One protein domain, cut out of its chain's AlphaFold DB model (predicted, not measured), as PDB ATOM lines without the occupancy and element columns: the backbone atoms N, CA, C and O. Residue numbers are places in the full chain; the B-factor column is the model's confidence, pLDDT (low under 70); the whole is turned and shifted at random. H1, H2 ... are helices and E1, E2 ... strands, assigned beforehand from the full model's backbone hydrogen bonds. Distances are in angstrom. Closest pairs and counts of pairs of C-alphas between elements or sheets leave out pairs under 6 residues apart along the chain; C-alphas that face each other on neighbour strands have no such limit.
ATOM      1  N   TYR A  84     124.282 145.679 308.344       93.25
ATOM      2  CA  TYR A  84     124.342 144.962 307.086       93.25
ATOM      3  C   TYR A  84     125.268 145.635 306.079       93.25
ATOM      4  O   TYR A  84     125.361 146.863 305.991       93.25
ATOM      5  N   TRP A  85     125.951 144.802 305.302       93.00
ATOM      6  CA  TRP A  85     126.803 145.233 304.203       93.00
ATOM      7  C   TRP A  85     125.974 145.500 302.943       93.00
ATOM      8  O   TRP A  85     125.066 144.745 302.594       93.00
ATOM      9  N   VAL A  86     126.305 146.599 302.273       91.62
ATOM     10  CA  VAL A  86     125.700 147.087 301.026       91.62
ATOM     11  C   VAL A  86     126.692 146.980 299.863       91.62
ATOM     12  O   VAL A  86     126.282 146.810 298.718       91.62
ATOM     13  N   GLY A  87     127.994 147.068 300.141       91.69
ATOM     14  CA  GLY A  87     129.044 147.069 299.125       91.69
ATOM     15  C   GLY A  87     129.382 148.472 298.650       91.69
ATOM     16  O   GLY A  87     130.274 149.094 299.217       91.69
ATOM     17  N   VAL A  88     128.694 148.970 297.627       92.62
ATOM     18  CA  VAL A  88     128.970 150.283 297.017       92.62
ATOM     19  C   VAL A  88     127.699 151.120 297.004       92.62
ATOM     20  O   VAL A  88     126.627 150.623 296.664       92.62
ATOM     21  N   ASP A  89     127.827 152.394 297.361       92.75
ATOM     22  CA  ASP A  89     126.765 153.393 297.288       92.75
ATOM     23  C   ASP A  89     127.359 154.806 297.171       92.75
ATOM     24  O   ASP A  89     127.541 155.527 298.156       92.75
ATOM     25  N   ASP A  90     127.673 155.213 295.942       94.19
ATOM     26  CA  ASP A  90     128.350 156.487 295.677       94.19
ATOM     27  C   ASP A  90     127.464 157.718 295.926       94.19
ATOM     28  O   ASP A  90     127.983 158.829 296.047       94.19
ATOM     29  N   SER A  91     126.147 157.535 296.094       92.38
ATOM     30  CA  SER A  91     125.241 158.630 296.470       92.38
ATOM     31  C   SER A  91     125.589 159.228 297.841       92.38
ATOM     32  O   SER A  91     125.348 160.409 298.093       92.38
ATOM     33  N   LEU A  92     126.252 158.452 298.711       93.00
ATOM     34  CA  LEU A  92     126.745 158.910 300.012       93.00
ATOM     35  C   LEU A  92     127.745 160.076 299.891       93.00
ATOM     36  O   LEU A  92     127.860 160.903 300.800       93.00
ATOM     37  N   LEU A  93     128.468 160.176 298.771       93.75
ATOM     38  CA  LEU A  93     129.510 161.190 298.562       93.75
ATOM     39  C   LEU A  93     128.942 162.601 298.318       93.75
ATOM     40  O   LEU A  93     129.670 163.597 298.406       93.75
ATOM     41  N   GLU A  94     127.642 162.717 298.036       89.25
ATOM     42  CA  GLU A  94     126.986 164.010 297.822       89.25
ATOM     43  C   GLU A  94     126.959 164.840 299.111       89.25
ATOM     44  O   GLU A  94     127.265 166.036 299.095       89.25
ATOM     45  N   PHE A  95     126.681 164.195 300.244       86.88
ATOM     46  CA  PHE A  95     126.447 164.859 301.528       86.88
ATOM     47  C   PHE A  95     127.527 164.606 302.588       86.88
ATOM     48  O   PHE A  95     127.530 165.277 303.618       86.88
ATOM     49  N   THR A  96     128.467 163.694 302.339       92.44
ATOM     50  CA  THR A  96     129.576 163.421 303.262       92.44
ATOM     51  C   THR A  96     130.661 164.513 303.182       92.44
ATOM     52  O   THR A  96     131.021 164.943 302.079       92.44
ATOM     53  N   PRO A  97     131.247 164.955 304.312       90.00
ATOM     54  CA  PRO A  97     132.380 165.881 304.337       90.00
ATOM     55  C   PRO A  97     133.705 165.177 303.978       90.00
ATOM     56  O   PRO A  97     134.592 165.034 304.815       90.00
ATOM     57  N   ILE A  98     133.821 164.722 302.727       89.50
ATOM     58  CA  ILE A  98     135.008 164.052 302.171       89.50
ATOM     59  C   ILE A  98     136.004 165.016 301.522       89.50
ATOM     60  O   ILE A  98     135.679 166.155 301.163       89.50
ATOM     61  N   SER A  99     137.200 164.499 301.251       88.06
ATOM     62  CA  SER A  99     138.142 165.108 300.314       88.06
ATOM     63  C   SER A  99     137.540 165.175 298.901       88.06
ATOM     64  O   SER A  99     137.355 164.157 298.247       88.06
ATOM     65  N   ARG A 100     137.244 166.384 298.398       90.00
ATOM     66  CA  ARG A 100     136.663 166.592 297.048       90.00
ATOM     67  C   ARG A 100     137.690 166.876 295.945       90.00
ATOM     68  O   ARG A 100     137.317 167.144 294.808       90.00
ATOM     69  N   GLY A 101     138.976 166.899 296.286       89.12
ATOM     70  CA  GLY A 101     140.043 167.083 295.306       89.12
ATOM     71  C   GLY A 101     140.306 165.800 294.520       89.12
ATOM     72  O   GLY A 101     140.198 164.709 295.067       89.12
ATOM     73  N   GLY A 102     140.734 165.938 293.265       92.56
ATOM     74  CA  GLY A 102     141.088 164.796 292.427       92.56
ATOM     75  C   GLY A 102     139.942 164.307 291.542       92.56
ATOM     76  O   GLY A 102     139.159 165.100 291.026       92.56
ATOM     77  N   SER A 103     139.923 163.003 291.279       93.69
ATOM     78  CA  SER A 103     138.976 162.338 290.378       93.69
ATOM     79  C   SER A 103     138.707 160.896 290.821       93.69
ATOM     80  O   SER A 103     139.363 160.395 291.734       93.69
ATOM     81  N   HIS A 104     137.770 160.220 290.146       94.12
ATOM     82  CA  HIS A 104     137.426 158.812 290.392       94.12
ATOM     83  C   HIS A 104     137.000 158.532 291.844       94.12
ATOM     84  O   HIS A 104     137.393 157.525 292.433       94.12
ATOM     85  N   HIS A 105     136.198 159.444 292.401       96.38
ATOM     86  CA  HIS A 105     135.598 159.297 293.721       96.38
ATOM     87  C   HIS A 105     134.627 158.113 293.735       96.38
ATOM     88  O   HIS A 105     133.740 158.049 292.884       96.38
ATOM     89  N   ARG A 106     134.801 157.191 294.684       96.62
ATOM     90  CA  ARG A 106     133.896 156.052 294.892       96.62
ATOM     91  C   ARG A 106     133.894 155.575 296.337       96.62
ATOM     92  O   ARG A 106     134.862 155.782 297.073       96.62
ATOM     93  N   THR A 107     132.833 154.886 296.708       97.56
ATOM     94  CA  THR A 107     132.689 154.164 297.969       97.56
ATOM     95  C   THR A 107     133.099 152.699 297.821       97.56
ATOM     96  O   THR A 107     133.037 152.118 296.739       97.56
ATOM     97  N   GLU A 108     133.529 152.095 298.922       96.12
ATOM     98  CA  GLU A 108     133.758 150.656 299.060       96.12
ATOM     99  C   GLU A 108     133.376 150.211 300.479       96.12
ATOM    100  O   GLU A 108     133.450 150.997 301.431       96.12
ATOM    101  N   ASP A 109     132.980 148.945 300.614       96.31
ATOM    102  CA  ASP A 109     132.617 148.300 301.877       96.31
ATOM    103  C   ASP A 109     131.561 149.068 302.682       96.31
ATOM    104  O   ASP A 109     131.653 149.170 303.905       96.31
ATOM    105  N   VAL A 110     130.545 149.611 302.009       97.69
ATOM    106  CA  VAL A 110     129.457 150.335 302.669       97.69
ATOM    107  C   VAL A 110     128.740 149.408 303.650       97.69
ATOM    108  O   VAL A 110     128.203 148.368 303.268       97.69
ATOM    109  N   VAL A 111     128.698 149.818 304.913       97.25
ATOM    110  CA  VAL A 111     127.938 149.201 305.999       97.25
ATOM    111  C   VAL A 111     126.882 150.190 306.464       97.25
ATOM    112  O   VAL A 111     127.160 151.373 306.666       97.25
ATOM    113  N   ARG A 112     125.663 149.695 306.652       96.56
ATOM    114  CA  ARG A 112     124.558 150.426 307.269       96.56
ATOM    115  C   ARG A 112     124.130 149.709 308.529       96.56
ATOM    116  O   ARG A 112     124.159 148.484 308.570       96.56
ATOM    117  N   GLY A 113     123.686 150.452 309.528       95.38
ATOM    118  CA  GLY A 113     123.128 149.818 310.712       95.38
ATOM    119  C   GLY A 113     122.655 150.784 311.772       95.38
ATOM    120  O   GLY A 113     122.502 151.981 311.528       95.38
ATOM    121  N   ARG A 114     122.398 150.237 312.954       94.50
ATOM    122  CA  ARG A 114     122.023 150.953 314.172       94.50
ATOM    123  C   ARG A 114     122.435 150.101 315.373       94.50
ATOM    124  O   ARG A 114     122.392 148.880 315.286       94.50
ATOM    125  N   ASP A 115     122.803 150.735 316.487       91.50
ATOM    126  CA  ASP A 115     123.008 150.040 317.765       91.50
ATOM    127  C   ASP A 115     121.906 150.388 318.768       91.50
ATOM    128  O   ASP A 115     121.931 151.464 319.379       91.50
ATOM    129  N   GLY A 116     120.961 149.463 318.966       88.06
ATOM    130  CA  GLY A 116     119.820 149.646 319.870       88.06
ATOM    131  C   GLY A 116     119.069 150.946 319.575       88.06
ATOM    132  O   GLY A 116     118.786 151.257 318.421       88.06
ATOM    133  N   ASP A 117     118.832 151.758 320.606       87.94
ATOM    134  CA  ASP A 117     118.142 153.054 320.478       87.94
ATOM    135  C   ASP A 117     119.052 154.200 319.984       87.94
ATOM    136  O   ASP A 117     118.676 155.371 320.017       87.94
ATOM    137  N   GLY A 118     120.280 153.894 319.553       92.81
ATOM    138  CA  GLY A 118     121.208 154.873 318.990       92.81
ATOM    139  C   GLY A 118     120.795 155.378 317.599       92.81
ATOM    140  O   GLY A 118     119.871 154.838 316.985       92.81
ATOM    141  N   PRO A 119     121.479 156.411 317.074       95.75
ATOM    142  CA  PRO A 119     121.275 156.868 315.700       95.75
ATOM    143  C   PRO A 119     121.603 155.761 314.683       95.75
ATOM    144  O   PRO A 119     122.526 154.973 314.918       95.75
ATOM    145  N   PRO A 120     120.898 155.697 313.538       96.75
ATOM    146  CA  PRO A 120     121.334 154.867 312.427       96.75
ATOM    147  C   PRO A 120     122.622 155.446 311.826       96.75
ATOM    148  O   PRO A 120     122.860 156.654 311.892       96.75
ATOM    149  N   PHE A 121     123.451 154.595 311.232       98.00
ATOM    150  CA  PHE A 121     124.751 154.986 310.701       98.00
ATOM    151  C   PHE A 121     125.027 154.435 309.302       98.00
ATOM    152  O   PHE A 121     124.427 153.451 308.857       98.00
ATOM    153  N   VAL A 122     125.987 155.081 308.641       97.88
ATOM    154  CA  VAL A 122     126.680 154.622 307.434       97.88
ATOM    155  C   VAL A 122     128.182 154.611 307.708       97.88
ATOM    156  O   VAL A 122     128.715 155.559 308.282       97.88
ATOM    157  N   ALA A 123     128.877 153.558 307.298       98.12
ATOM    158  CA  ALA A 123     130.332 153.464 307.366       98.12
ATOM    159  C   ALA A 123     130.864 152.959 306.028       98.12
ATOM    160  O   ALA A 123     130.281 152.036 305.466       98.12
ATOM    161  N   PHE A 124     131.941 153.537 305.505       97.88
ATOM    162  CA  PHE A 124     132.505 153.135 304.214       97.88
ATOM    163  C   PHE A 124     133.939 153.636 304.043       97.88
ATOM    164  O   PHE A 124     134.396 154.535 304.752       97.88
ATOM    165  N   LYS A 125     134.642 153.093 303.051       97.81
ATOM    166  CA  LYS A 125     135.900 153.656 302.548       97.81
ATOM    167  C   LYS A 125     135.604 154.571 301.369       97.81
ATOM    168  O   LYS A 125     134.933 154.165 300.425       97.81
ATOM    169  N   HIS A 126     136.117 155.794 301.403       97.88
ATOM    170  CA  HIS A 126     136.104 156.703 300.262       97.88
ATOM    171  C   HIS A 126     137.449 156.624 299.534       97.88
ATOM    172  O   HIS A 126     138.497 156.850 300.135       97.88
ATOM    173  N   HIS A 127     137.414 156.300 298.243       97.12
ATOM    174  CA  HIS A 127     138.580 156.229 297.367       97.12
ATOM    175  C   HIS A 127     138.570 157.386 296.376       97.12
ATOM    176  O   HIS A 127     137.530 157.665 295.785       97.12
ATOM    177  N   TRP A 128     139.732 157.988 296.128       97.31
ATOM    178  CA  TRP A 128     139.917 158.964 295.054       97.31
ATOM    179  C   TRP A 128     141.352 158.946 294.523       97.31
ATOM    180  O   TRP A 128     142.242 158.294 295.076       97.31
ATOM    181  N   GLN A 129     141.580 159.651 293.420       97.06
ATOM    182  CA  GLN A 129     142.876 159.726 292.752       97.06
ATOM    183  C   GLN A 129     143.297 161.173 292.514       97.06
ATOM    184  O   GLN A 129     142.479 162.011 292.129       97.06
ATOM    185  N   THR A 130     144.590 161.457 292.653       95.69
ATOM    186  CA  THR A 130     145.192 162.733 292.242       95.69
ATOM    187  C   THR A 130     146.314 162.490 291.246       95.69
ATOM    188  O   THR A 130     147.072 161.537 291.391       95.69
ATOM    189  N   THR A 131     146.467 163.371 290.263       93.62
ATOM    190  CA  THR A 131     147.561 163.292 289.287       93.62
ATOM    191  C   THR A 131     148.570 164.406 289.515       93.62
ATOM    192  O   THR A 131     148.179 165.561 289.693       93.62
ATOM    193  N   ARG A 132     149.861 164.089 289.435       91.38
ATOM    194  CA  ARG A 132     150.943 165.081 289.441       91.38
ATOM    195  C   ARG A 132     151.962 164.797 288.345       91.38
ATOM    196  O   ARG A 132     152.208 163.643 287.997       91.38
ATOM    197  N   THR A 133     152.561 165.858 287.818       90.81
ATOM    198  CA  THR A 133     153.622 165.762 286.810       90.81
ATOM    199  C   THR A 133     154.975 165.728 287.503       90.81
ATOM    200  O   THR A 133     155.316 166.644 288.250       90.81
ATOM    201  N   GLU A 134     155.757 164.684 287.246       91.12
ATOM    202  CA  GLU A 134     157.150 164.588 287.679       91.12
ATOM    203  C   GLU A 134     158.080 164.790 286.488       91.12
ATOM    204  O   GLU A 134     157.932 164.119 285.463       91.12
ATOM    205  N   SER A 135     159.068 165.671 286.644       87.69
ATOM    206  CA  SER A 135     160.186 165.784 285.711       87.69
ATOM    207  C   SER A 135     161.323 164.867 286.155       87.69
ATOM    208  O   SER A 135     161.723 164.901 287.318       87.69
ATOM    209  N   TYR A 136     161.865 164.072 285.238       83.31
ATOM    210  CA  TYR A 136     163.063 163.267 285.456       83.31
ATOM    211  C   TYR A 136     164.036 163.447 284.291       83.31
ATOM    212  O   TYR A 136     163.628 163.702 283.159       83.31
ATOM    213  N   THR A 137     165.330 163.322 284.566       83.81
ATOM    214  CA  THR A 137     166.365 163.379 283.530       83.81
ATOM    215  C   THR A 137     166.677 161.963 283.076       83.81
ATOM    216  O   THR A 137     166.991 161.105 283.904       83.81
ATOM    217  N   ASP A 138     166.559 161.696 281.778       79.88
ATOM    218  CA  ASP A 138     166.938 160.400 281.221       79.88
ATOM    219  C   ASP A 138     168.467 160.226 281.168       79.88
ATOM    220  O   ASP A 138     169.243 161.156 281.404       79.88
ATOM    221  N   SER A 139     168.925 159.013 280.851       76.31
ATOM    222  CA  SER A 139     170.357 158.700 280.734       76.31
ATOM    223  C   SER A 139     171.083 159.507 279.651       76.31
ATOM    224  O   SER A 139     172.310 159.499 279.614       76.31
ATOM    225  N   ASN A 140     170.339 160.196 278.781       82.56
ATOM    226  CA  ASN A 140     170.857 161.022 277.697       82.56
ATOM    227  C   ASN A 140     170.854 162.519 278.059       82.56
ATOM    228  O   ASN A 140     171.174 163.349 277.210       82.56
ATOM    229  N   GLY A 141     170.511 162.877 279.303       77.75
ATOM    230  CA  GLY A 141     170.504 164.258 279.787       77.75
ATOM    231  C   GLY A 141     169.261 165.060 279.399       77.75
ATOM    232  O   GLY A 141     169.206 166.257 279.689       77.75
ATOM    233  N   ASN A 142     168.251 164.439 278.782       82.75
ATOM    234  CA  ASN A 142     167.018 165.131 278.423       82.75
ATOM    235  C   ASN A 142     166.051 165.134 279.604       82.75
ATOM    236  O   ASN A 142     165.837 164.113 280.260       82.75
ATOM    237  N   THR A 143     165.428 166.285 279.856       84.56
ATOM    238  CA  THR A 143     164.327 166.374 280.819       84.56
ATOM    239  C   THR A 143     163.070 165.793 280.189       84.56
ATOM    240  O   THR A 143     162.579 166.304 279.184       84.56
ATOM    241  N   GLN A 144     162.544 164.737 280.793       86.31
ATOM    242  CA  GLN A 144     161.266 164.136 280.447       86.31
ATOM    243  C   GLN A 144     160.261 164.373 281.564       86.31
ATOM    244  O   GLN A 144     160.622 164.496 282.732       86.31
ATOM    245  N   THR A 145     158.985 164.424 281.205       88.75
ATOM    246  CA  THR A 145     157.889 164.529 282.168       88.75
ATOM    247  C   THR A 145     157.039 163.279 282.107       88.75
ATOM    248  O   THR A 145     156.660 162.844 281.020       88.75
ATOM    249  N   ARG A 146     156.675 162.735 283.265       88.69
ATOM    250  CA  ARG A 146     155.674 161.671 283.376       88.69
ATOM    251  C   ARG A 146     154.536 162.104 284.287       88.69
ATOM    252  O   ARG A 146     154.748 162.834 285.254       88.69
ATOM    253  N   THR A 147     153.340 161.615 283.986       91.94
ATOM    254  CA  THR A 147     152.186 161.760 284.877       91.94
ATOM    255  C   THR A 147     152.189 160.600 285.863       91.94
ATOM    256  O   THR A 147     152.245 159.442 285.452       91.94
ATOM    257  N   VAL A 148     152.136 160.909 287.154       92.31
ATOM    258  CA  VAL A 148     151.996 159.937 288.242       92.31
ATOM    259  C   VAL A 148     150.599 160.083 288.832       92.31
ATOM    260  O   VAL A 148     150.153 161.203 289.084       92.31
ATOM    261  N   THR A 149     149.914 158.954 289.021       95.19
ATOM    262  CA  THR A 149     148.599 158.898 289.671       95.19
ATOM    263  C   THR A 149     148.775 158.347 291.076       95.19
ATOM    264  O   THR A 149     149.212 157.211 291.246       95.19
ATOM    265  N   ASP A 150     148.435 159.157 292.070       95.12
ATOM    266  CA  ASP A 150     148.423 158.777 293.476       95.12
ATOM    267  C   ASP A 150     146.999 158.348 293.862       95.12
ATOM    268  O   ASP A 150     146.022 159.025 293.527       95.12
ATOM    269  N   HIS A 151     146.883 157.210 294.546       95.88
ATOM    270  CA  HIS A 151     145.615 156.657 295.020       95.88
ATOM    271  C   HIS A 151     145.457 156.929 296.510       95.88
ATOM    272  O   HIS A 151     146.373 156.676 297.291       95.88
ATOM    273  N   HIS A 152     144.271 157.379 296.899       96.19
ATOM    274  CA  HIS A 152     143.965 157.757 298.270       96.19
ATOM    275  C   HIS A 152     142.746 157.002 298.775       96.19
ATOM    276  O   HIS A 152     141.844 156.674 297.999       96.19
ATOM    277  N   VAL A 153     142.741 156.736 300.079       96.12
ATOM    278  CA  VAL A 153     141.643 156.081 300.788       96.12
ATOM    279  C   VAL A 153     141.462 156.752 302.138       96.12
ATOM    280  O   VAL A 153     142.434 156.920 302.875       96.12
ATOM    281  N   GLU A 154     140.224 157.087 302.488       95.75
ATOM    282  CA  GLU A 154     139.865 157.550 303.827       95.75
ATOM    283  C   GLU A 154     138.634 156.790 304.354       95.75
ATOM    284  O   GLU A 154     137.608 156.720 303.672       95.75
ATOM    285  N   PRO A 155     138.712 156.186 305.552       97.00
ATOM    286  CA  PRO A 155     137.542 155.646 306.236       97.00
ATOM    287  C   PRO A 155     136.614 156.759 306.715       97.00
ATOM    288  O   PRO A 155     137.070 157.731 307.322       97.00
ATOM    289  N   ILE A 156     135.313 156.579 306.503       96.81
ATOM    290  CA  ILE A 156     134.249 157.499 306.902       96.81
ATOM    291  C   ILE A 156     133.225 156.750 307.752       96.81
ATOM    292  O   ILE A 156     132.828 155.632 307.427       96.81
ATOM    293  N   LEU A 157     132.753 157.401 308.816       98.38
ATOM    294  CA  LEU A 157     131.630 156.932 309.624       98.38
ATOM    295  C   LEU A 157     130.697 158.102 309.946       98.38
ATOM    296  O   LEU A 157     131.126 159.096 310.528       98.38
ATOM    297  N   GLY A 158     129.428 157.977 309.569       98.06
ATOM    298  CA  GLY A 158     128.387 158.978 309.781       98.06
ATOM    299  C   GLY A 158     127.205 158.417 310.551       98.06
ATOM    300  O   GLY A 158     126.729 157.334 310.226       98.06
ATOM    301  N   PHE A 159     126.692 159.167 311.519       98.44
ATOM    302  CA  PHE A 159     125.469 158.849 312.258       98.44
ATOM    303  C   PHE A 159     124.401 159.899 311.978       98.44
ATOM    304  O   PHE A 159     124.666 161.092 312.132       98.44
ATOM    305  N   GLN A 160     123.200 159.469 311.604       97.12
ATOM    306  CA  GLN A 160     122.103 160.380 311.308       97.12
ATOM    307  C   GLN A 160     121.343 160.748 312.585       97.12
ATOM    308  O   GLN A 160     120.880 159.893 313.337       97.12
TER     309      GLN A 160
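This is residues 84 to 160 of the 273 residues of the protein "DUF3137 domain-containing protein" of Kribbellaceae bacterium (UniProt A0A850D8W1). A long, twisted hairpin of E3 and E4 makes the length of a rod; beside E3 residues 120 to 129, E2 and short E1 widen it into a four-stranded antiparallel sheet, E1-E2-E3-E4, with the small helix H1 on the sheet, its closest C-alphas to E2 those of Asp 90 and Thr 107. The 77 printed residues run E1, H1, E2, E3, E4: mostly strand, extended, radius of gyration of the C-alphas 18.7 A, spans 68 by 19 by 16 A.

E1, residues 84 to 87, begins at C-alpha 84 (124.342, 144.962, 307.086). H1 holds 90 to 94; E2, 103 to 114, 31.4 A, bends by 53 degrees at 109. E3, 120 to 137, spans 54.2 A; E4, 143 to 160, 52.4 A, ends at (122.103, 160.380, 311.308).

N 84 and O 112 of E1 and E2 are 2.8 A apart. H1 is on the sheet, height 6.5 A, only just over none of its strands, with two C-alphas falling on E3; it has 0 of 1 O i to N i+4 pairs within hydrogen-bond range, but 2 of 2 i+3 pairs. E2, E3, E4 form a meander, successive antiparallel neighbours: N 111 and O 123, 2.8 A; N 136 and O 144, 2.8 A.

The farthest C-alphas, Asp 117 and Asn 140, are 68.4 A apart. The printed part has no cut and no long link; no printed residue is under 70 in pLDDT.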